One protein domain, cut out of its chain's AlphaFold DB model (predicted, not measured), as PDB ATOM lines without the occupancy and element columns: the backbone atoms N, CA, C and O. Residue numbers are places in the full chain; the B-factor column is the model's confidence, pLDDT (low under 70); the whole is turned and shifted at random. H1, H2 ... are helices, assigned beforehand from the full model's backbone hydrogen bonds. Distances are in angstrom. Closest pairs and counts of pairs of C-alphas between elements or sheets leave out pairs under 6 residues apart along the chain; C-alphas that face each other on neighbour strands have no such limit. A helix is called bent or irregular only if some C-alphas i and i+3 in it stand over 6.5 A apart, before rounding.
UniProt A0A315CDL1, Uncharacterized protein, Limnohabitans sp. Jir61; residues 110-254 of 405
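AT A GLANCE: This is residues 110 to 254 of the 405 residues of an uncharacterized protein of Limnohabitans sp. Jir61 (UniProt A0A315CDL1). A short helix, H4, forms the core: it packs across the long antiparallel hairpin of H1 and H2, with H3 on one side of it and H5 on the other. H6 packs on H2, H7 packs on H5 at the end of the domain far from H1, and residues 247 to 252 stick out there. The printed part has 145 residues with seven named helices, H1 to H7 in chain order, and no named strand; the class is all helix, with mostly crossed packing. It is compact, with a radius of gyration of the C-alphas of 15.2 A and spans of 41 by 40 by 29 A.

IN THESE COORDINATES: H1, residues 110 to 134, begins with C-alpha 110 at (21.213, 10.842, 34.994) and is the longest helix, 36.4 A from first to last C-alpha. H2, residues 140 to 159, measures 28.6 A, and H3, residues 163 to 176, 19.8 A. H4, residues 188 to 196, begins with C-alpha 188 at (5.311, 0.037, 20.224). H5, residues 202 to 217, measures 22.5 A. H6, residues 222 to 231, is irregular: C-alphas 223 and 226 are 7.4 A apart. H7, residues 235 to 248, measures 19.4 A and ends with C-alpha 248 at (-15.342, -6.422, 26.437).

HOW THE PARTS SIT: H4 is the hub and touches H1, H2, H3 and H5, each at a steep tilt. The closest C-alphas are Val 196 and Arg 129 of H1, 4.4 A; Pro 189 and Tyr 154 of H2, 6.5 A; Leu 191 and Arg 171 of H3, 6.6 A; Pro 189 and Ser 209 of H5, 5.2 A. Residues 125 to 132 alone of H1 and residues 150 to 154 alone of H2 touch H4. H1 and H2 form a helical hairpin, opposite ways at a shallow tilt of 7 degrees; residues 121 to 132 alone of H1 touch H2, closest at the C-alphas of Val 132 and His 146, 6.9 A. Residues 144 to 152 alone of H2 touch H6, closest at the C-alphas of Gly 152 and Gln 222, 4.9 A. Residues 207 to 214 alone of H5 touch H7, at a steep tilt of 62 degrees, closest at the C-alphas of Arg 210 and Arg 239, 5.8 A. H3 and H5 are apart. Every O i to N i+4 pair is within hydrogen-bond range in H1, H2, H3, H4, H5 and H7, but 4 of 6 in H6.

THE WHOLE: The C-alphas of Gln 110 and Gly 233, the two farthest apart, are 44.3 A from each other. The printed part has no cut. The link from H3 to H4, 11 residues, is long; the others are tight. The mean pLDDT of the printed part is 77.7; residues 134 to 142 and 241 to 254 are under 70.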
ATOM      1  N   GLN A 110      22.506  11.379  35.404       86.06
ATOM      2  CA  GLN A 110      21.213  10.842  34.994       86.06
ATOM      3  C   GLN A 110      21.130  10.682  33.476       86.06
ATOM      4  O   GLN A 110      20.817   9.591  32.998       86.06
ATOM      5  N   LYS A 111      21.482  11.725  32.712       83.31
ATOM      6  CA  LYS A 111      21.410  11.668  31.249       83.31
ATOM      7  C   LYS A 111      22.363  10.632  30.659       83.31
ATOM      8  O   LYS A 111      22.072  10.006  29.637       83.31
ATOM      9  N   LEU A 112      23.502  10.434  31.315       87.12
ATOM     10  CA  LEU A 112      24.473   9.427  30.932       87.12
ATOM     11  C   LEU A 112      23.923   8.005  31.099       87.12
ATOM     12  O   LEU A 112      24.014   7.206  30.169       87.12
ATOM     13  N   HIS A 113      23.312   7.699  32.245       87.88
ATOM     14  CA  HIS A 113      22.681   6.398  32.475       87.88
ATOM     15  C   HIS A 113      21.468   6.161  31.577       87.88
ATOM     16  O   HIS A 113      21.345   5.071  31.031       87.88
ATOM     17  N   GLU A 114      20.625   7.176  31.369       84.19
ATOM     18  CA  GLU A 114      19.549   7.142  30.368       84.19
ATOM     19  C   GLU A 114      20.086   6.710  29.005       84.19
ATOM     20  O   GLU A 114      19.577   5.794  28.362       84.19
ATOM     21  N   THR A 115      21.161   7.365  28.567       81.75
ATOM     22  CA  THR A 115      21.783   7.074  27.279       81.75
ATOM     23  C   THR A 115      22.352   5.659  27.253       81.75
ATOM     24  O   THR A 115      22.153   4.959  26.264       81.75
ATOM     25  N   ALA A 116      23.000   5.214  28.331       86.25
ATOM     26  CA  ALA A 116      23.544   3.866  28.450       86.25
ATOM     27  C   ALA A 116      22.467   2.784  28.335       86.25
ATOM     28  O   ALA A 116      22.622   1.860  27.537       86.25
ATOM     29  N   GLU A 117      21.369   2.926  29.080       84.00
ATOM     30  CA  GLU A 117      20.257   1.975  29.062       84.00
ATOM     31  C   GLU A 117      19.626   1.907  27.669       84.00
ATOM     32  O   GLU A 117      19.446   0.820  27.126       84.00
ATOM     33  N   ILE A 118      19.379   3.057  27.032       81.50
ATOM     34  CA  ILE A 118      18.830   3.089  25.672       81.50
ATOM     35  C   ILE A 118      19.775   2.396  24.674       81.50
ATOM     36  O   ILE A 118      19.323   1.620  23.833       81.50
ATOM     37  N   LEU A 119      21.084   2.659  24.747       80.75
ATOM     38  CA  LEU A 119      22.064   2.049  23.842       80.75
ATOM     39  C   LEU A 119      22.202   0.540  24.046       80.75
ATOM     40  O   LEU A 119      22.419  -0.187  23.079       80.75
ATOM     41  N   GLU A 120      22.056   0.053  25.274       85.44
ATOM     42  CA  GLU A 120      22.052  -1.380  25.563       85.44
ATOM     43  C   GLU A 120      20.840  -2.079  24.938       85.44
ATOM     44  O   GLU A 120      20.997  -3.109  24.281       85.44
ATOM     45  N   GLN A 121      19.651  -1.480  25.048       82.38
ATOM     46  CA  GLN A 121      18.438  -2.010  24.419       82.38
ATOM     47  C   GLN A 121      18.544  -2.009  22.886       82.38
ATOM     48  O   GLN A 121      18.192  -2.991  22.234       82.38
ATOM     49  N   LEU A 122      19.080  -0.936  22.293       80.00
ATOM     50  CA  LEU A 122      19.296  -0.866  20.845       80.00
ATOM     51  C   LEU A 122      20.339  -1.887  20.363       80.00
ATOM     52  O   LEU A 122      20.124  -2.525  19.334       80.00
ATOM     53  N   ALA A 123      21.418  -2.102  21.120       80.19
ATOM     54  CA  ALA A 123      22.421  -3.118  20.804       80.19
ATOM     55  C   ALA A 123      21.848  -4.544  20.886       80.19
ATOM     56  O   ALA A 123      22.166  -5.386  20.046       80.19
ATOM     57  N   ALA A 124      20.968  -4.820  21.857       78.75
ATOM     58  CA  ALA A 124      20.263  -6.099  21.945       78.75
ATOM     59  C   ALA A 124      19.383  -6.349  20.709       78.75
ATOM     60  O   ALA A 124      19.390  -7.451  20.157       78.75
ATOM     61  N   LEU A 125      18.681  -5.317  20.224       82.81
ATOM     62  CA  LEU A 125      17.890  -5.399  18.992       82.81
ATOM     63  C   LEU A 125      18.743  -5.609  17.750       82.81
ATOM     64  O   LEU A 125      18.382  -6.407  16.887       82.81
ATOM     65  N   GLU A 126      19.866  -4.906  17.646       83.31
ATOM     66  CA  GLU A 126      20.791  -5.067  16.529       83.31
ATOM     67  C   GLU A 126      21.379  -6.481  16.495       83.31
ATOM     68  O   GLU A 126      21.369  -7.127  15.445       83.31
ATOM     69  N   LYS A 127      21.792  -7.014  17.653       84.44
ATOM     70  CA  LYS A 127      22.241  -8.405  17.782       84.44
ATOM     71  C   LYS A 127      21.158  -9.385  17.331       84.44
ATOM     72  O   LYS A 127      21.425 -10.222  16.470       84.44
ATOM     73  N   LEU A 128      19.935  -9.245  17.847       83.81
ATOM     74  CA  LEU A 128      18.818 -10.119  17.487       83.81
ATOM     75  C   LEU A 128      18.504 -10.047  15.988       83.81
ATOM     76  O   LEU A 128      18.290 -11.064  15.336       83.81
ATOM     77  N   ARG A 129      18.538  -8.849  15.406       82.44
ATOM     78  CA  ARG A 129      18.379  -8.647  13.964       82.44
ATOM     79  C   ARG A 129      19.463  -9.377  13.164       82.44
ATOM     80  O   ARG A 129      19.158  -9.971  12.132       82.44
ATOM     81  N   HIS A 130      20.725  -9.324  13.593       82.19
ATOM     82  CA  HIS A 130      21.806 -10.063  12.935       82.19
ATOM     83  C   HIS A 130      21.610 -11.577  13.024       82.19
ATOM     84  O   HIS A 130      21.853 -12.270  12.036       82.19
ATOM     85  N   GLU A 131      21.146 -12.081  14.166       81.75
ATOM     86  CA  GLU A 131      20.814 -13.495  14.346       81.75
ATOM     87  C   GLU A 131      19.675 -13.917  13.411       81.75
ATOM     88  O   GLU A 131      19.839 -14.865  12.649       81.75
ATOM     89  N   VAL A 132      18.585 -13.144  13.360       76.94
ATOM     90  CA  VAL A 132      17.459 -13.383  12.443       76.94
ATOM     91  C   VAL A 132      17.896 -13.338  10.977       76.94
ATOM     92  O   VAL A 132      17.503 -14.199  10.202       76.94
ATOM     93  N   ASN A 133      18.732 -12.374  10.574       72.38
ATOM     94  CA  ASN A 133      19.200 -12.269   9.186       72.38
ATOM     95  C   ASN A 133      20.149 -13.406   8.777       72.38
ATOM     96  O   ASN A 133      20.207 -13.749   7.601       72.38
ATOM     97  N   ARG A 134      20.922 -13.966   9.720       67.25
ATOM     98  CA  ARG A 134      21.799 -15.123   9.463       67.25
ATOM     99  C   ARG A 134      21.014 -16.415   9.265       67.25
ATOM    100  O   ARG A 134      21.505 -17.338   8.626       67.25
ATOM    101  N   VAL A 135      19.815 -16.475   9.825       65.25
ATOM    102  CA  VAL A 135      18.904 -17.603   9.717       65.25
ATOM    103  C   VAL A 135      17.890 -17.259   8.629       65.25
ATOM    104  O   VAL A 135      16.784 -16.817   8.921       65.25
ATOM    105  N   GLU A 136      18.263 -17.420   7.358       52.69
ATOM    106  CA  GLU A 136      17.347 -17.264   6.218       52.69
ATOM    107  C   GLU A 136      16.152 -18.226   6.387       52.69
ATOM    108  O   GLU A 136      16.237 -19.403   6.056       52.69
ATOM    109  N   LEU A 137      15.069 -17.756   7.026       53.81
ATOM    110  CA  LEU A 137      13.795 -18.451   7.281       53.81
ATOM    111  C   LEU A 137      13.902 -19.961   7.608       53.81
ATOM    112  O   LEU A 137      13.018 -20.741   7.252       53.81
ATOM    113  N   ALA A 138      14.939 -20.399   8.322       47.44
ATOM    114  CA  ALA A 138      15.054 -21.794   8.727       47.44
ATOM    115  C   ALA A 138      13.970 -22.103   9.768       47.44
ATOM    116  O   ALA A 138      13.894 -21.406  10.763       47.44
ATOM    117  N   SER A 139      13.154 -23.136   9.537       58.69
ATOM    118  CA  SER A 139      12.139 -23.759  10.416       58.69
ATOM    119  C   SER A 139      11.224 -22.858  11.287       58.69
ATOM    120  O   SER A 139      11.625 -21.926  11.982       58.69
ATOM    121  N   ARG A 140       9.949 -23.248  11.403       62.72
ATOM    122  CA  ARG A 140       8.954 -22.597  12.284       62.72
ATOM    123  C   ARG A 140       9.413 -22.448  13.751       62.72
ATOM    124  O   ARG A 140       8.996 -21.510  14.425       62.72
ATOM    125  N   ARG A 141      10.286 -23.342  14.234       61.62
ATOM    126  CA  ARG A 141      10.829 -23.337  15.604       61.62
ATOM    127  C   ARG A 141      11.844 -22.212  15.842       61.62
ATOM    128  O   ARG A 141      11.792 -21.551  16.872       61.62
ATOM    129  N   LEU A 142      12.736 -21.954  14.886       67.75
ATOM    130  CA  LEU A 142      13.704 -20.847  14.964       67.75
ATOM    131  C   LEU A 142      13.004 -19.485  14.856       67.75
ATOM    132  O   LEU A 142      13.359 -18.556  15.578       67.75
ATOM    133  N   GLN A 143      11.947 -19.387  14.043       77.38
ATOM    134  CA  GLN A 143      11.095 -18.193  14.007       77.38
ATOM    135  C   GLN A 143      10.439 -17.914  15.364       77.38
ATOM    136  O   GLN A 143      10.430 -16.768  15.807       77.38
ATOM    137  N   MET A 144       9.910 -18.947  16.033       83.19
ATOM    138  CA  MET A 144       9.293 -18.786  17.350       83.19
ATOM    139  C   MET A 144      10.317 -18.378  18.411       83.19
ATOM    140  O   MET A 144      10.060 -17.443  19.161       83.19
ATOM    141  N   LYS A 145      11.506 -18.992  18.413       85.56
ATOM    142  CA  LYS A 145      12.607 -18.610  19.306       85.56
ATOM    143  C   LYS A 145      12.940 -17.117  19.192       85.56
ATOM    144  O   LYS A 145      12.932 -16.413  20.200       85.56
ATOM    145  N   HIS A 146      13.178 -16.625  17.977       86.75
ATOM    146  CA  HIS A 146      13.512 -15.215  17.761       86.75
ATOM    147  C   HIS A 146      12.343 -14.273  18.059       86.75
ATOM    148  O   HIS A 146      12.551 -13.137  18.483       86.75
ATOM    149  N   LEU A 147      11.104 -14.733  17.869       89.75
ATOM    150  CA  LEU A 147       9.927 -13.970  18.263       89.75
ATOM    151  C   LEU A 147       9.805 -13.863  19.793       89.75
ATOM    152  O   LEU A 147       9.504 -12.779  20.290       89.75
ATOM    153  N   SER A 148      10.098 -14.934  20.536       90.50
ATOM    154  CA  SER A 148      10.192 -14.912  22.002       90.50
ATOM    155  C   SER A 148      11.310 -13.981  22.478       90.50
ATOM    156  O   SER A 148      11.102 -13.187  23.390       90.50
ATOM    157  N   GLU A 149      12.484 -14.013  21.842       90.69
ATOM    158  CA  GLU A 149      13.591 -13.089  22.143       90.69
ATOM    159  C   GLU A 149      13.201 -11.628  21.883       90.69
ATOM    160  O   GLU A 149      13.413 -10.770  22.741       90.69
ATOM    161  N   ALA A 150      12.540 -11.345  20.757       91.81
ATOM    162  CA  ALA A 150      12.003 -10.020  20.462       91.81
ATOM    163  C   ALA A 150      10.963  -9.572  21.505       91.81
ATOM    164  O   ALA A 150      10.927  -8.396  21.867       91.81
ATOM    165  N   TYR A 151      10.143 -10.496  22.018       94.19
ATOM    166  CA  TYR A 151       9.194 -10.218  23.096       94.19
ATOM    167  C   TYR A 151       9.900  -9.909  24.422       94.19
ATOM    168  O   TYR A 151       9.518  -8.966  25.117       94.19
ATOM    169  N   GLY A 152      10.965 -10.644  24.746       89.56
ATOM    170  CA  GLY A 152      11.808 -10.368  25.908       89.56
ATOM    171  C   GLY A 152      12.386  -8.954  25.877       89.56
ATOM    172  O   GLY A 152      12.243  -8.213  26.851       89.56
ATOM    173  N   VAL A 153      12.945  -8.546  24.730       89.81
ATOM    174  CA  VAL A 153      13.465  -7.182  24.534       89.81
ATOM    175  C   VAL A 153      12.342  -6.140  24.570       89.81
ATOM    176  O   VAL A 153      12.495  -5.066  25.145       89.81
ATOM    177  N   TYR A 154      11.169  -6.442  24.012       93.62
ATOM    178  CA  TYR A 154      10.012  -5.556  24.139       93.62
ATOM    179  C   TYR A 154       9.638  -5.320  25.610       93.62
ATOM    180  O   TYR A 154       9.477  -4.169  26.017       93.62
ATOM    181  N   ARG A 155       9.539  -6.384  26.419       90.19
ATOM    182  CA  ARG A 155       9.217  -6.279  27.849       90.19
ATOM    183  C   ARG A 155      10.271  -5.511  28.629       90.19
ATOM    184  O   ARG A 155       9.893  -4.699  29.470       90.19
ATOM    185  N   SER A 156      11.561  -5.750  28.376       83.50
ATOM    186  CA  SER A 156      12.624  -5.010  29.067       83.50
ATOM    187  C   SER A 156      12.487  -3.516  28.804       83.50
ATOM    188  O   SER A 156      12.470  -2.739  29.751       83.50
ATOM    189  N   ILE A 157      12.267  -3.128  27.545       84.94
ATOM    190  CA  ILE A 157      12.097  -1.726  27.154       84.94
ATOM    191  C   ILE A 157      10.820  -1.134  27.743       84.94
ATOM    192  O   ILE A 157      10.855  -0.033  28.282       84.94
ATOM    193  N   ASN A 158       9.699  -1.857  27.690       83.88
ATOM    194  CA  ASN A 158       8.420  -1.362  28.204       83.88
ATOM    195  C   ASN A 158       8.431  -1.180  29.737       83.88
ATOM    196  O   ASN A 158       7.652  -0.388  30.263       83.88
ATOM    197  N   LYS A 159       9.319  -1.893  30.447       81.81
ATOM    198  CA  LYS A 159       9.536  -1.778  31.899       81.81
ATOM    199  C   LYS A 159      10.682  -0.826  32.278       81.81
ATOM    200  O   LYS A 159      10.877  -0.571  33.467       81.81
ATOM    201  N   CYS A 160      11.429  -0.295  31.309       73.38
ATOM    202  CA  CYS A 160      12.447   0.725  31.549       73.38
ATOM    203  C   CYS A 160      11.808   2.081  31.876       73.38
ATOM    204  O   CYS A 160      10.747   2.434  31.368       73.38
ATOM    205  N   GLU A 161      12.506   2.879  32.686       72.69
ATOM    206  CA  GLU A 161      12.096   4.247  33.040       72.69
ATOM    207  C   GLU A 161      12.011   5.161  31.803       72.69
ATOM    208  O   GLU A 161      11.169   6.050  31.744       72.69
ATOM    209  N   PHE A 162      12.823   4.866  30.785       74.50
ATOM    210  CA  PHE A 162      12.978   5.647  29.551       74.50
ATOM    211  C   PHE A 162      12.392   4.928  28.330       74.50
ATOM    212  O   PHE A 162      12.956   4.965  27.229       74.50
ATOM    213  N   ALA A 163      11.299   4.186  28.529       74.38
ATOM    214  CA  ALA A 163      10.635   3.438  27.462       74.38
ATOM    215  C   ALA A 163      10.312   4.343  26.260       74.38
ATOM    216  O   ALA A 163      10.576   3.978  25.115       74.38
ATOM    217  N   GLU A 164       9.822   5.553  26.527       78.94
ATOM    218  CA  GLU A 164       9.336   6.476  25.505       78.94
ATOM    219  C   GLU A 164      10.454   7.039  24.643       78.94
ATOM    220  O   GLU A 164      10.405   6.943  23.416       78.94
ATOM    221  N   GLU A 165      11.527   7.507  25.271       79.88
ATOM    222  CA  GLU A 165      12.731   7.935  24.573       79.88
ATOM    223  C   GLU A 165      13.343   6.788  23.765       79.88
ATOM    224  O   GLU A 165      13.876   7.010  22.674       79.88
ATOM    225  N   THR A 166      13.260   5.552  24.268       77.25
ATOM    226  CA  THR A 166      13.742   4.374  23.540       77.25
ATOM    227  C   THR A 166      12.921   4.151  22.268       77.25
ATOM    228  O   THR A 166      13.504   4.015  21.190       77.25
ATOM    229  N   PHE A 167      11.584   4.171  22.347       86.31
ATOM    230  CA  PHE A 167      10.713   3.987  21.179       86.31
ATOM    231  C   PHE A 167      10.804   5.142  20.171       86.31
ATOM    232  O   PHE A 167      10.784   4.885  18.965       86.31
ATOM    233  N   GLU A 168      11.004   6.384  20.612       84.62
ATOM    234  CA  GLU A 168      11.260   7.506  19.696       84.62
ATOM    235  C   GLU A 168      12.585   7.348  18.939       84.62
ATOM    236  O   GLU A 168      12.663   7.588  17.725       84.62
ATOM    237  N   LYS A 169      13.640   6.869  19.614       81.25
ATOM    238  CA  LYS A 169      14.901   6.547  18.932       81.25
ATOM    239  C   LYS A 169      14.738   5.386  17.956       81.25
ATOM    240  O   LYS A 169      15.314   5.446  16.871       81.25
ATOM    241  N   MET A 170      13.931   4.374  18.279       84.94
ATOM    242  CA  MET A 170      13.595   3.306  17.327       84.94
ATOM    243  C   MET A 170      12.869   3.848  16.098       84.94
ATOM    244  O   MET A 170      13.239   3.511  14.975       84.94
ATOM    245  N   ARG A 171      11.866   4.714  16.292       88.06
ATOM    246  CA  ARG A 171      11.127   5.358  15.197       88.06
ATOM    247  C   ARG A 171      12.073   6.139  14.284       88.06
ATOM    248  O   ARG A 171      12.060   5.966  13.065       88.06
ATOM    249  N   SER A 172      12.962   6.921  14.890       85.06
ATOM    250  CA  SER A 172      14.004   7.663  14.180       85.06
ATOM    251  C   SER A 172      14.963   6.734  13.427       85.06
ATOM    252  O   SER A 172      15.305   7.010  12.279       85.06
ATOM    253  N   ALA A 173      15.375   5.613  14.025       80.88
ATOM    254  CA  ALA A 173      16.249   4.629  13.385       80.88
ATOM    255  C   ALA A 173      15.568   3.924  12.197       80.88
ATOM    256  O   ALA A 173      16.190   3.760  11.146       80.88
ATOM    257  N   LEU A 174      14.284   3.569  12.322       85.38
ATOM    258  CA  LEU A 174      13.471   3.010  11.234       85.38
ATOM    259  C   LEU A 174      13.461   3.913  10.006       85.38
ATOM    260  O   LEU A 174      13.713   3.435   8.899       85.38
ATOM    261  N   TRP A 175      13.269   5.215  10.199       87.50
ATOM    262  CA  TRP A 175      13.340   6.164   9.096       87.50
ATOM    263  C   TRP A 175      14.772   6.371   8.592       87.50
ATOM    264  O   TRP A 175      15.040   6.215   7.402       87.50
ATOM    265  N   ASN A 176      15.711   6.706   9.475       81.69
ATOM    266  CA  ASN A 176      17.032   7.175   9.066       81.69
ATOM    267  C   ASN A 176      17.904   6.059   8.481       81.69
ATOM    268  O   ASN A 176      18.546   6.280   7.450       81.69
ATOM    269  N   VAL A 177      17.884   4.873   9.096       80.62
ATOM    270  CA  VAL A 177      18.739   3.730   8.737       80.62
ATOM    271  C   VAL A 177      18.025   2.796   7.768       80.62
ATOM    272  O   VAL A 177      18.593   2.413   6.749       80.62
ATOM    273  N   PHE A 178      16.772   2.440   8.061       77.88
ATOM    274  CA  PHE A 178      16.053   1.413   7.301       77.88
ATOM    275  C   PHE A 178      15.156   1.974   6.196       77.88
ATOM    276  O   PHE A 178      14.645   1.202   5.388       77.88
ATOM    277  N   LYS A 179      14.977   3.301   6.139       83.25
ATOM    278  CA  LYS A 179      14.060   3.983   5.209       83.25
ATOM    279  C   LYS A 179      12.616   3.467   5.311       83.25
ATOM    280  O   LYS A 179      11.851   3.544   4.355       83.25
ATOM    281  N   ILE A 180      12.229   2.982   6.490       81.44
ATOM    282  CA  ILE A 180      10.879   2.513   6.805       81.44
ATOM    283  C   ILE A 180      10.105   3.676   7.422       81.44
ATOM    284  O   ILE A 180      10.420   4.140   8.519       81.44
ATOM    285  N   LYS A 181       9.073   4.149   6.717       82.06
ATOM    286  CA  LYS A 181       8.135   5.135   7.265       82.06
ATOM    287  C   LYS A 181       7.261   4.475   8.327       82.06
ATOM    288  O   LYS A 181       6.790   3.354   8.150       82.06
ATOM    289  N   THR A 182       7.044   5.184   9.422       80.75
ATOM    290  CA  THR A 182       6.178   4.759  10.521       80.75
ATOM    291  C   THR A 182       5.233   5.901  10.864       80.75
ATOM    292  O   THR A 182       5.585   7.066  10.690       80.75
ATOM    293  N   HIS A 183       4.022   5.559  11.291       75.31
ATOM    294  CA  HIS A 183       3.063   6.524  11.813       75.31
ATOM    295  C   HIS A 183       3.251   6.677  13.327       75.31
ATOM    296  O   HIS A 183       3.757   5.766  13.994       75.31
ATOM    297  N   ASP A 184       2.848   7.822  13.873       70.12
ATOM    298  CA  ASP A 184       2.995   8.109  15.304       70.12
ATOM    299  C   ASP A 184       2.124   7.186  16.173       70.12
ATOM    300  O   ASP A 184       2.516   6.826  17.281       70.12
ATOM    301  N   ASP A 185       0.989   6.729  15.645       71.31
ATOM    302  CA  ASP A 185       0.038   5.817  16.292       71.31
ATOM    303  C   ASP A 185       0.423   4.330  16.173       71.31
ATOM    304  O   ASP A 185      -0.290   3.447  16.664       71.31
ATOM    305  N   LEU A 186       1.554   4.023  15.532       74.81
ATOM    306  CA  LEU A 186       1.993   2.647  15.350       74.81
ATOM    307  C   LEU A 186       2.277   1.991  16.717       74.81
ATOM    308  O   LEU A 186       3.047   2.540  17.508       74.81
ATOM    309  N   PRO A 187       1.735   0.787  17.001       82.81
ATOM    310  CA  PRO A 187       1.980   0.123  18.275       82.81
ATOM    311  C   PRO A 187       3.475  -0.075  18.542       82.81
ATOM    312  O   PRO A 187       4.207  -0.548  17.671       82.81
ATOM    313  N   ARG A 188       3.916   0.202  19.774       88.19
ATOM    314  CA  ARG A 188       5.311   0.037  20.224       88.19
ATOM    315  C   ARG A 188       5.948  -1.317  19.849       88.19
ATOM    316  O   ARG A 188       7.058  -1.304  19.316       88.19
ATOM    317  N   PRO A 189       5.270  -2.477  20.015       90.31
ATOM    318  CA  PRO A 189       5.822  -3.759  19.569       90.31
ATOM    319  C   PRO A 189       6.135  -3.786  18.073       90.31
ATOM    320  O   PRO A 189       7.107  -4.397  17.648       90.31
ATOM    321  N   THR A 190       5.323  -3.113  17.257       89.38
ATOM    322  CA  THR A 190       5.490  -3.087  15.804       89.38
ATOM    323  C   THR A 190       6.757  -2.342  15.391       89.38
ATOM    324  O   THR A 190       7.399  -2.763  14.432       89.38
ATOM    325  N   LEU A 191       7.154  -1.282  16.110       90.50
ATOM    326  CA  LEU A 191       8.428  -0.588  15.870       90.50
ATOM    327  C   LEU A 191       9.601  -1.560  16.027       90.50
ATOM    328  O   LEU A 191      10.404  -1.728  15.111       90.50
ATOM    329  N   LEU A 192       9.635  -2.268  17.157       91.88
ATOM    330  CA  LEU A 192      10.661  -3.260  17.459       91.88
ATOM    331  C   LEU A 192      10.680  -4.383  16.418       91.88
ATOM    332  O   LEU A 192      11.727  -4.702  15.857       91.88
ATOM    333  N   LEU A 193       9.514  -4.954  16.111       90.62
ATOM    334  CA  LEU A 193       9.398  -6.043  15.145       90.62
ATOM    335  C   LEU A 193       9.896  -5.626  13.753       90.62
ATOM    336  O   LEU A 193      10.599  -6.405  13.116       90.62
ATOM    337  N   LYS A 194       9.590  -4.402  13.298       88.94
ATOM    338  CA  LYS A 194      10.078  -3.865  12.014       88.94
ATOM    339  C   LYS A 194      11.597  -3.662  11.986       88.94
ATOM    340  O   LYS A 194      12.185  -3.746  10.912       88.94
ATOM    341  N   MET A 195      12.232  -3.404  13.131       86.56
ATOM    342  CA  MET A 195      13.696  -3.329  13.220       86.56
ATOM    343  C   MET A 195      14.343  -4.715  13.140       86.56
ATOM    344  O   MET A 195      15.380  -4.869  12.497       86.56
ATOM    345  N   VAL A 196      13.736  -5.719  13.780       85.81
ATOM    346  CA  VAL A 196      14.306  -7.069  13.907       85.81
ATOM    347  C   VAL A 196      14.052  -7.927  12.666       85.81
ATOM    348  O   VAL A 196      14.976  -8.553  12.151       85.81
ATOM    349  N   PHE A 197      12.817  -7.954  12.163       84.81
ATOM    350  CA  PHE A 197      12.394  -8.885  11.119       84.81
ATOM    351  C   PHE A 197      12.274  -8.192   9.758       84.81
ATOM    352  O   PHE A 197      11.305  -7.487   9.477       84.81
ATOM    353  N   LYS A 198      13.246  -8.421   8.873       78.69
ATOM    354  CA  LYS A 198      13.232  -7.875   7.509       78.69
ATOM    355  C   LYS A 198      12.310  -8.695   6.594       78.69
ATOM    356  O   LYS A 198      12.301  -9.917   6.657       78.69
ATOM    357  N   GLY A 199      11.558  -8.026   5.716       72.00
ATOM    358  CA  GLY A 199      10.757  -8.686   4.668       72.00
ATOM    359  C   GLY A 199       9.467  -9.359   5.153       72.00
ATOM    360  O   GLY A 199       8.783 -10.015   4.372       72.00
ATOM    361  N   VAL A 200       9.109  -9.189   6.426       80.50
ATOM    362  CA  VAL A 200       7.848  -9.686   6.982       80.50
ATOM    363  C   VAL A 200       6.682  -8.791   6.544       80.50
ATOM    364  O   VAL A 200       6.806  -7.570   6.475       80.50
ATOM    365  N   SER A 201       5.534  -9.402   6.232       81.38
ATOM    366  CA  SER A 201       4.342  -8.670   5.784       81.38
ATOM    367  C   SER A 201       3.699  -7.842   6.909       81.38
ATOM    368  O   SER A 201       3.745  -8.231   8.077       81.38
ATOM    369  N   GLU A 202       3.001  -6.754   6.563       82.31
ATOM    370  CA  GLU A 202       2.241  -5.944   7.538       82.31
ATOM    371  C   GLU A 202       1.213  -6.770   8.321       82.31
ATOM    372  O   GLU A 202       1.043  -6.591   9.526       82.31
ATOM    373  N   LYS A 203       0.565  -7.741   7.666       81.56
ATOM    374  CA  LYS A 203      -0.389  -8.647   8.319       81.56
ATOM    375  C   LYS A 203       0.286  -9.481   9.408       81.56
ATOM    376  O   LYS A 203      -0.278  -9.671  10.484       81.56
ATOM    377  N   THR A 204       1.497  -9.957   9.141       83.44
ATOM    378  CA  THR A 204       2.288 -10.729  10.101       83.44
ATOM    379  C   THR A 204       2.788  -9.842  11.243       83.44
ATOM    380  O   THR A 204       2.691 -10.239  12.400       83.44
ATOM    381  N   PHE A 205       3.224  -8.608  10.964       85.00
ATOM    382  CA  PHE A 205       3.548  -7.644  12.021       85.00
ATOM    383  C   PHE A 205       2.348  -7.325  12.913       85.00
ATOM    384  O   PHE A 205       2.484  -7.241  14.135       85.00
ATOM    385  N   HIS A 206       1.158  -7.195  12.328       83.25
ATOM    386  CA  HIS A 206      -0.069  -7.012  13.091       83.25
ATOM    387  C   HIS A 206      -0.342  -8.213  14.009       83.25
ATOM    388  O   HIS A 206      -0.647  -8.044  15.185       83.25
ATOM    389  N   LEU A 207      -0.176  -9.436  13.504       85.38
ATOM    390  CA  LEU A 207      -0.334 -10.663  14.285       85.38
ATOM    391  C   LEU A 207       0.646 -10.728  15.473       85.38
ATOM    392  O   LEU A 207       0.237 -10.961  16.612       85.38
ATOM    393  N   TYR A 208       1.930 -10.482  15.214       89.31
ATOM    394  CA  TYR A 208       2.989 -10.520  16.225       89.31
ATOM    395  C   TYR A 208       2.808  -9.428  17.277       89.31
ATOM    396  O   TYR A 208       2.840  -9.714  18.472       89.31
ATOM    397  N   SER A 209       2.532  -8.194  16.849       89.75
ATOM    398  CA  SER A 209       2.313  -7.077  17.771       89.75
ATOM    399  C   SER A 209       1.129  -7.326  18.702       89.75
ATOM    400  O   SER A 209       1.271  -7.146  19.905       89.75
ATOM    401  N   ARG A 210      -0.015  -7.821  18.206       84.06
ATOM    402  CA  ARG A 210      -1.149  -8.186  19.079       84.06
ATOM    403  C   ARG A 210      -0.797  -9.296  20.065       84.06
ATOM    404  O   ARG A 210      -1.241  -9.248  21.207       84.06
ATOM    405  N   THR A 211       0.022 -10.254  19.643       86.00
ATOM    406  CA  THR A 211       0.483 -11.336  20.519       86.00
ATOM    407  C   THR A 211       1.353 -10.800  21.656       86.00
ATOM    408  O   THR A 211       1.131 -11.172  22.805       86.00
ATOM    409  N   PHE A 212       2.268  -9.867  21.368       90.75
ATOM    410  CA  PHE A 212       3.104  -9.213  22.385       90.75
ATOM    411  C   PHE A 212       2.254  -8.457  23.402       90.75
ATOM    412  O   PHE A 212       2.482  -8.569  24.600       90.75
ATOM    413  N   LEU A 213       1.255  -7.713  22.926       85.69
ATOM    414  CA  LEU A 213       0.390  -6.901  23.782       85.69
ATOM    415  C   LEU A 213      -0.455  -7.745  24.731       85.69
ATOM    416  O   LEU A 213      -0.581  -7.395  25.900       85.69
ATOM    417  N   ILE A 214      -1.012  -8.861  24.249       81.31
ATOM    418  CA  ILE A 214      -1.743  -9.779  25.129       81.31
ATOM    419  C   ILE A 214      -0.780 -10.416  26.120       81.31
ATOM    420  O   ILE A 214      -1.039 -10.357  27.315       81.31
ATOM    421  N   ALA A 215       0.331 -10.985  25.654       79.69
ATOM    422  CA  ALA A 215       1.290 -11.622  26.548       79.69
ATOM    423  C   ALA A 215       1.768 -10.660  27.653       79.69
ATOM    424  O   ALA A 215       1.811 -11.040  28.818       79.69
ATOM    425  N   ASP A 216       2.053  -9.394  27.315       84.12
ATOM    426  CA  ASP A 216       2.435  -8.358  28.288       84.12
ATOM    427  C   ASP A 216       1.302  -8.040  29.275       84.12
ATOM    428  O   ASP A 216       1.557  -7.897  30.465       84.12
ATOM    429  N   SER A 217       0.040  -8.024  28.824       78.12
ATOM    430  CA  SER A 217      -1.114  -7.829  29.720       78.12
ATOM    431  C   SER A 217      -1.324  -8.963  30.733       78.12
ATOM    432  O   SER A 217      -1.890  -8.719  31.795       78.12
ATOM    433  N   TYR A 218      -0.842 -10.173  30.430       71.12
ATOM    434  CA  TYR A 218      -0.814 -11.324  31.345       71.12
ATOM    435  C   TYR A 218       0.548 -11.505  32.038       71.12
ATOM    436  O   TYR A 218       0.778 -12.526  32.679       71.12
ATOM    437  N   ASP A 219       1.460 -10.537  31.902       76.81
ATOM    438  CA  ASP A 219       2.803 -10.554  32.490       76.81
ATOM    439  C   ASP A 219       3.666 -11.786  32.138       76.81
ATOM    440  O   ASP A 219       4.619 -12.120  32.852       76.81
ATOM    441  N   VAL A 220       3.390 -12.413  30.990       77.06
ATOM    442  CA  VAL A 220       4.076 -13.618  30.500       77.06
ATOM    443  C   VAL A 220       5.585 -13.370  30.395       77.06
ATOM    444  O   VAL A 220       6.046 -12.333  29.910       77.06
ATOM    445  N   LEU A 221       6.396 -14.313  30.879       82.44
ATOM    446  CA  LEU A 221       7.852 -14.227  30.759       82.44
ATOM    447  C   LEU A 221       8.306 -14.655  29.357       82.44
ATOM    448  O   LEU A 221       7.629 -15.414  28.671       82.44
ATOM    449  N   GLN A 222       9.494 -14.209  28.937       89.75
ATOM    450  CA  GLN A 222      10.081 -14.615  27.652       89.75
ATOM    451  C   GLN A 222      10.159 -16.143  27.501       89.75
ATOM    452  O   GLN A 222       9.901 -16.658  26.415       89.75
ATOM    453  N   ALA A 223      10.515 -16.855  28.577       86.12
ATOM    454  CA  ALA A 223      10.649 -18.311  28.578       86.12
ATOM    455  C   ALA A 223       9.312 -19.029  28.322       86.12
ATOM    456  O   ALA A 223       9.294 -20.069  27.671       86.12
ATOM    457  N   ASP A 224       8.203 -18.433  28.764       84.69
ATOM    458  CA  ASP A 224       6.864 -19.024  28.692       84.69
ATOM    459  C   ASP A 224       6.087 -18.570  27.448       84.69
ATOM    460  O   ASP A 224       4.982 -19.041  27.191       84.69
ATOM    461  N   PHE A 225       6.649 -17.655  26.654       88.38
ATOM    462  CA  PHE A 225       5.949 -17.014  25.542       88.38
ATOM    463  C   PHE A 225       5.488 -18.006  24.460       88.38
ATOM    464  O   PHE A 225       4.374 -17.899  23.946       88.38
ATOM    465  N   GLU A 226       6.312 -19.004  24.131       88.44
ATOM    466  CA  GLU A 226       5.951 -20.048  23.163       88.44
ATOM    467  C   GLU A 226       4.831 -20.960  23.695       88.44
ATOM    468  O   GLU A 226       3.866 -21.248  22.974       88.44
ATOM    469  N   SER A 227       4.924 -21.364  24.967       80.06
ATOM    470  CA  SER A 227       3.897 -22.160  25.648       80.06
ATOM    471  C   SER A 227       2.572 -21.403  25.694       80.06
ATOM    472  O   SER A 227       1.552 -21.934  25.265       80.06
ATOM    473  N   PHE A 228       2.605 -20.122  26.062       83.81
ATOM    474  CA  PHE A 228       1.451 -19.225  26.071       83.81
ATOM    475  C   PHE A 228       0.747 -19.151  24.706       83.81
ATOM    476  O   PHE A 228      -0.481 -19.248  24.615       83.81
ATOM    477  N   ILE A 229       1.510 -19.026  23.612       82.50
ATOM    478  CA  ILE A 229       0.939 -19.027  22.256       82.50
ATOM    479  C   ILE A 229       0.251 -20.359  21.953       82.50
ATOM    480  O   ILE A 229      -0.817 -20.379  21.333       82.50
ATOM    481  N   THR A 230       0.870 -21.461  22.365       81.38
ATOM    482  CA  THR A 230       0.369 -22.816  22.123       81.38
ATOM    483  C   THR A 230      -0.909 -23.090  22.914       81.38
ATOM    484  O   THR A 230      -1.889 -23.555  22.331       81.38
ATOM    485  N   GLU A 231      -0.948 -22.718  24.194       72.62
ATOM    486  CA  GLU A 231      -2.108 -22.866  25.082       72.62
ATOM    487  C   GLU A 231      -3.327 -22.082  24.587       72.62
ATOM    488  O   GLU A 231      -4.445 -22.597  24.570       72.62
ATOM    489  N   LEU A 232      -3.120 -20.866  24.070       71.56
ATOM    490  CA  LEU A 232      -4.190 -20.075  23.453       71.56
ATOM    491  C   LEU A 232      -4.558 -20.538  22.030       71.56
ATOM    492  O   LEU A 232      -5.432 -19.956  21.378       71.56
ATOM    493  N   GLY A 233      -3.932 -21.612  21.540       74.38
ATOM    494  CA  GLY A 233      -4.218 -22.243  20.255       74.38
ATOM    495  C   GLY A 233      -3.724 -21.450  19.043       74.38
ATOM    496  O   GLY A 233      -4.316 -21.544  17.963       74.38
ATOM    497  N   GLY A 234      -2.652 -20.676  19.219       80.62
ATOM    498  CA  GLY A 234      -1.924 -19.971  18.172       80.62
ATOM    499  C   GLY A 234      -2.230 -18.474  18.074       80.62
ATOM    500  O   GLY A 234      -3.288 -17.985  18.472       80.62
ATOM    501  N   MET A 235      -1.308 -17.733  17.453       82.94
ATOM    502  CA  MET A 235      -1.370 -16.267  17.363       82.94
ATOM    503  C   MET A 235      -2.655 -15.738  16.708       82.94
ATOM    504  O   MET A 235      -3.116 -14.653  17.042       82.94
ATOM    505  N   GLU A 236      -3.268 -16.479  15.779       80.75
ATOM    506  CA  GLU A 236      -4.494 -16.027  15.106       80.75
ATOM    507  C   GLU A 236      -5.712 -16.067  16.043       80.75
ATOM    508  O   GLU A 236      -6.582 -15.195  15.966       80.75
ATOM    509  N   LYS A 237      -5.760 -17.032  16.975       74.19
ATOM    510  CA  LYS A 237      -6.762 -17.037  18.050       74.19
ATOM    511  C   LYS A 237      -6.509 -15.897  19.028       74.19
ATOM    512  O   LYS A 237      -7.456 -15.206  19.384       74.19
ATOM    513  N   ILE A 238      -5.245 -15.631  19.358       74.69
ATOM    514  CA  ILE A 238      -4.832 -14.493  20.192       74.69
ATOM    515  C   ILE A 238      -5.251 -13.165  19.548       74.69
ATOM    516  O   ILE A 238      -5.879 -12.337  20.195       74.69
ATOM    517  N   ARG A 239      -5.012 -12.974  18.245       77.44
ATOM    518  CA  ARG A 239      -5.434 -11.772  17.503       77.44
ATOM    519  C   ARG A 239      -6.944 -11.552  17.562       77.44
ATOM    520  O   ARG A 239      -7.387 -10.418  17.732       77.44
ATOM    521  N   LYS A 240      -7.735 -12.619  17.414       71.00
ATOM    522  CA  LYS A 240      -9.200 -12.557  17.541       71.00
ATOM    523  C   LYS A 240      -9.616 -12.248  18.977       71.00
ATOM    524  O   LYS A 240     -10.447 -11.371  19.178       71.00
ATOM    525  N   ALA A 241      -8.995 -12.904  19.958       65.81
ATOM    526  CA  ALA A 241      -9.233 -12.655  21.375       65.81
ATOM    527  C   ALA A 241      -8.902 -11.209  21.761       65.81
ATOM    528  O   ALA A 241      -9.676 -10.605  22.483       65.81
ATOM    529  N   TYR A 242      -7.839 -10.610  21.214       64.06
ATOM    530  CA  TYR A 242      -7.502  -9.199  21.429       64.06
ATOM    531  C   TYR A 242      -8.642  -8.259  21.034       64.06
ATOM    532  O   TYR A 242      -8.974  -7.339  21.775       64.06
ATOM    533  N   ALA A 243      -9.261  -8.501  19.875       58.41
ATOM    534  CA  ALA A 243     -10.396  -7.706  19.416       58.41
ATOM    535  C   ALA A 243     -11.601  -7.850  20.359       58.41
ATOM    536  O   ALA A 243     -12.285  -6.868  20.635       58.41
ATOM    537  N   THR A 244     -11.826  -9.053  20.895       55.22
ATOM    538  CA  THR A 244     -12.907  -9.336  21.846       55.22
ATOM    539  C   THR A 244     -12.628  -8.773  23.242       55.22
ATOM    540  O   THR A 244     -13.539  -8.237  23.856       55.22
ATOM    541  N   VAL A 245     -11.385  -8.845  23.729       52.78
ATOM    542  CA  VAL A 245     -10.951  -8.304  25.029       52.78
ATOM    543  C   VAL A 245     -11.018  -6.782  25.013       52.78
ATOM    544  O   VAL A 245     -11.608  -6.210  25.915       52.78
ATOM    545  N   ILE A 246     -10.555  -6.101  23.958       49.41
ATOM    546  CA  ILE A 246     -10.762  -4.645  23.827       49.41
ATOM    547  C   ILE A 246     -12.251  -4.284  23.789       49.41
ATOM    548  O   ILE A 246     -12.661  -3.301  24.401       49.41
ATOM    549  N   ALA A 247     -13.070  -5.072  23.086       41.25
ATOM    550  CA  ALA A 247     -14.506  -4.827  23.003       41.25
ATOM    551  C   ALA A 247     -15.254  -5.120  24.322       41.25
ATOM    552  O   ALA A 247     -16.294  -4.512  24.569       41.25
ATOM    553  N   ALA A 248     -14.750  -6.036  25.155       40.50
ATOM    554  CA  ALA A 248     -15.342  -6.422  26.437       40.50
ATOM    555  C   ALA A 248     -14.825  -5.582  27.623       40.50
ATOM    556  O   ALA A 248     -15.590  -5.294  28.539       40.50
ATOM    557  N   ASP A 249     -13.566  -5.138  27.580       38.31
ATOM    558  CA  ASP A 249     -12.867  -4.398  28.639       38.31
ATOM    559  C   ASP A 249     -12.613  -2.923  28.292       38.31
ATOM    560  O   ASP A 249     -11.626  -2.336  28.748       38.31
ATOM    561  N   ALA A 250     -13.525  -2.280  27.556       36.34
ATOM    562  CA  ALA A 250     -13.449  -0.864  27.165       36.34
ATOM    563  C   ALA A 250     -13.228   0.139  28.333       36.34
ATOM    564  O   ALA A 250     -13.012   1.322  28.089       36.34
ATOM    565  N   GLY A 251     -13.228  -0.308  29.597       35.72
ATOM    566  CA  GLY A 251     -12.811   0.483  30.761       35.72
ATOM    567  C   GLY A 251     -11.576  -0.010  31.541       35.72
ATOM    568  O   GLY A 251     -11.050   0.765  32.339       35.72
ATOM    569  N   LYS A 252     -11.093  -1.252  31.361       35.28
ATOM    570  CA  LYS A 252     -10.099  -1.879  32.272       35.28
ATOM    571  C   LYS A 252      -8.793  -2.348  31.626       35.28
ATOM    572  O   LYS A 252      -7.755  -2.231  32.269       35.28
ATOM    573  N   LEU A 253      -8.810  -2.807  30.375       35.78
ATOM    574  CA  LEU A 253      -7.627  -3.318  29.660       35.78
ATOM    575  C   LEU A 253      -7.270  -2.438  28.458       35.78
ATOM    576  O   LEU A 253      -6.863  -2.926  27.409       35.78
ATOM    577  N   VAL A 254      -7.407  -1.118  28.596       38.91
ATOM    578  CA  VAL A 254      -6.770  -0.198  27.647       38.91
ATOM    579  C   VAL A 254      -5.280  -0.179  27.989       38.91
ATOM    580  O   VAL A 254      -4.928   0.282  29.081       38.91
TER     581      VAL A 254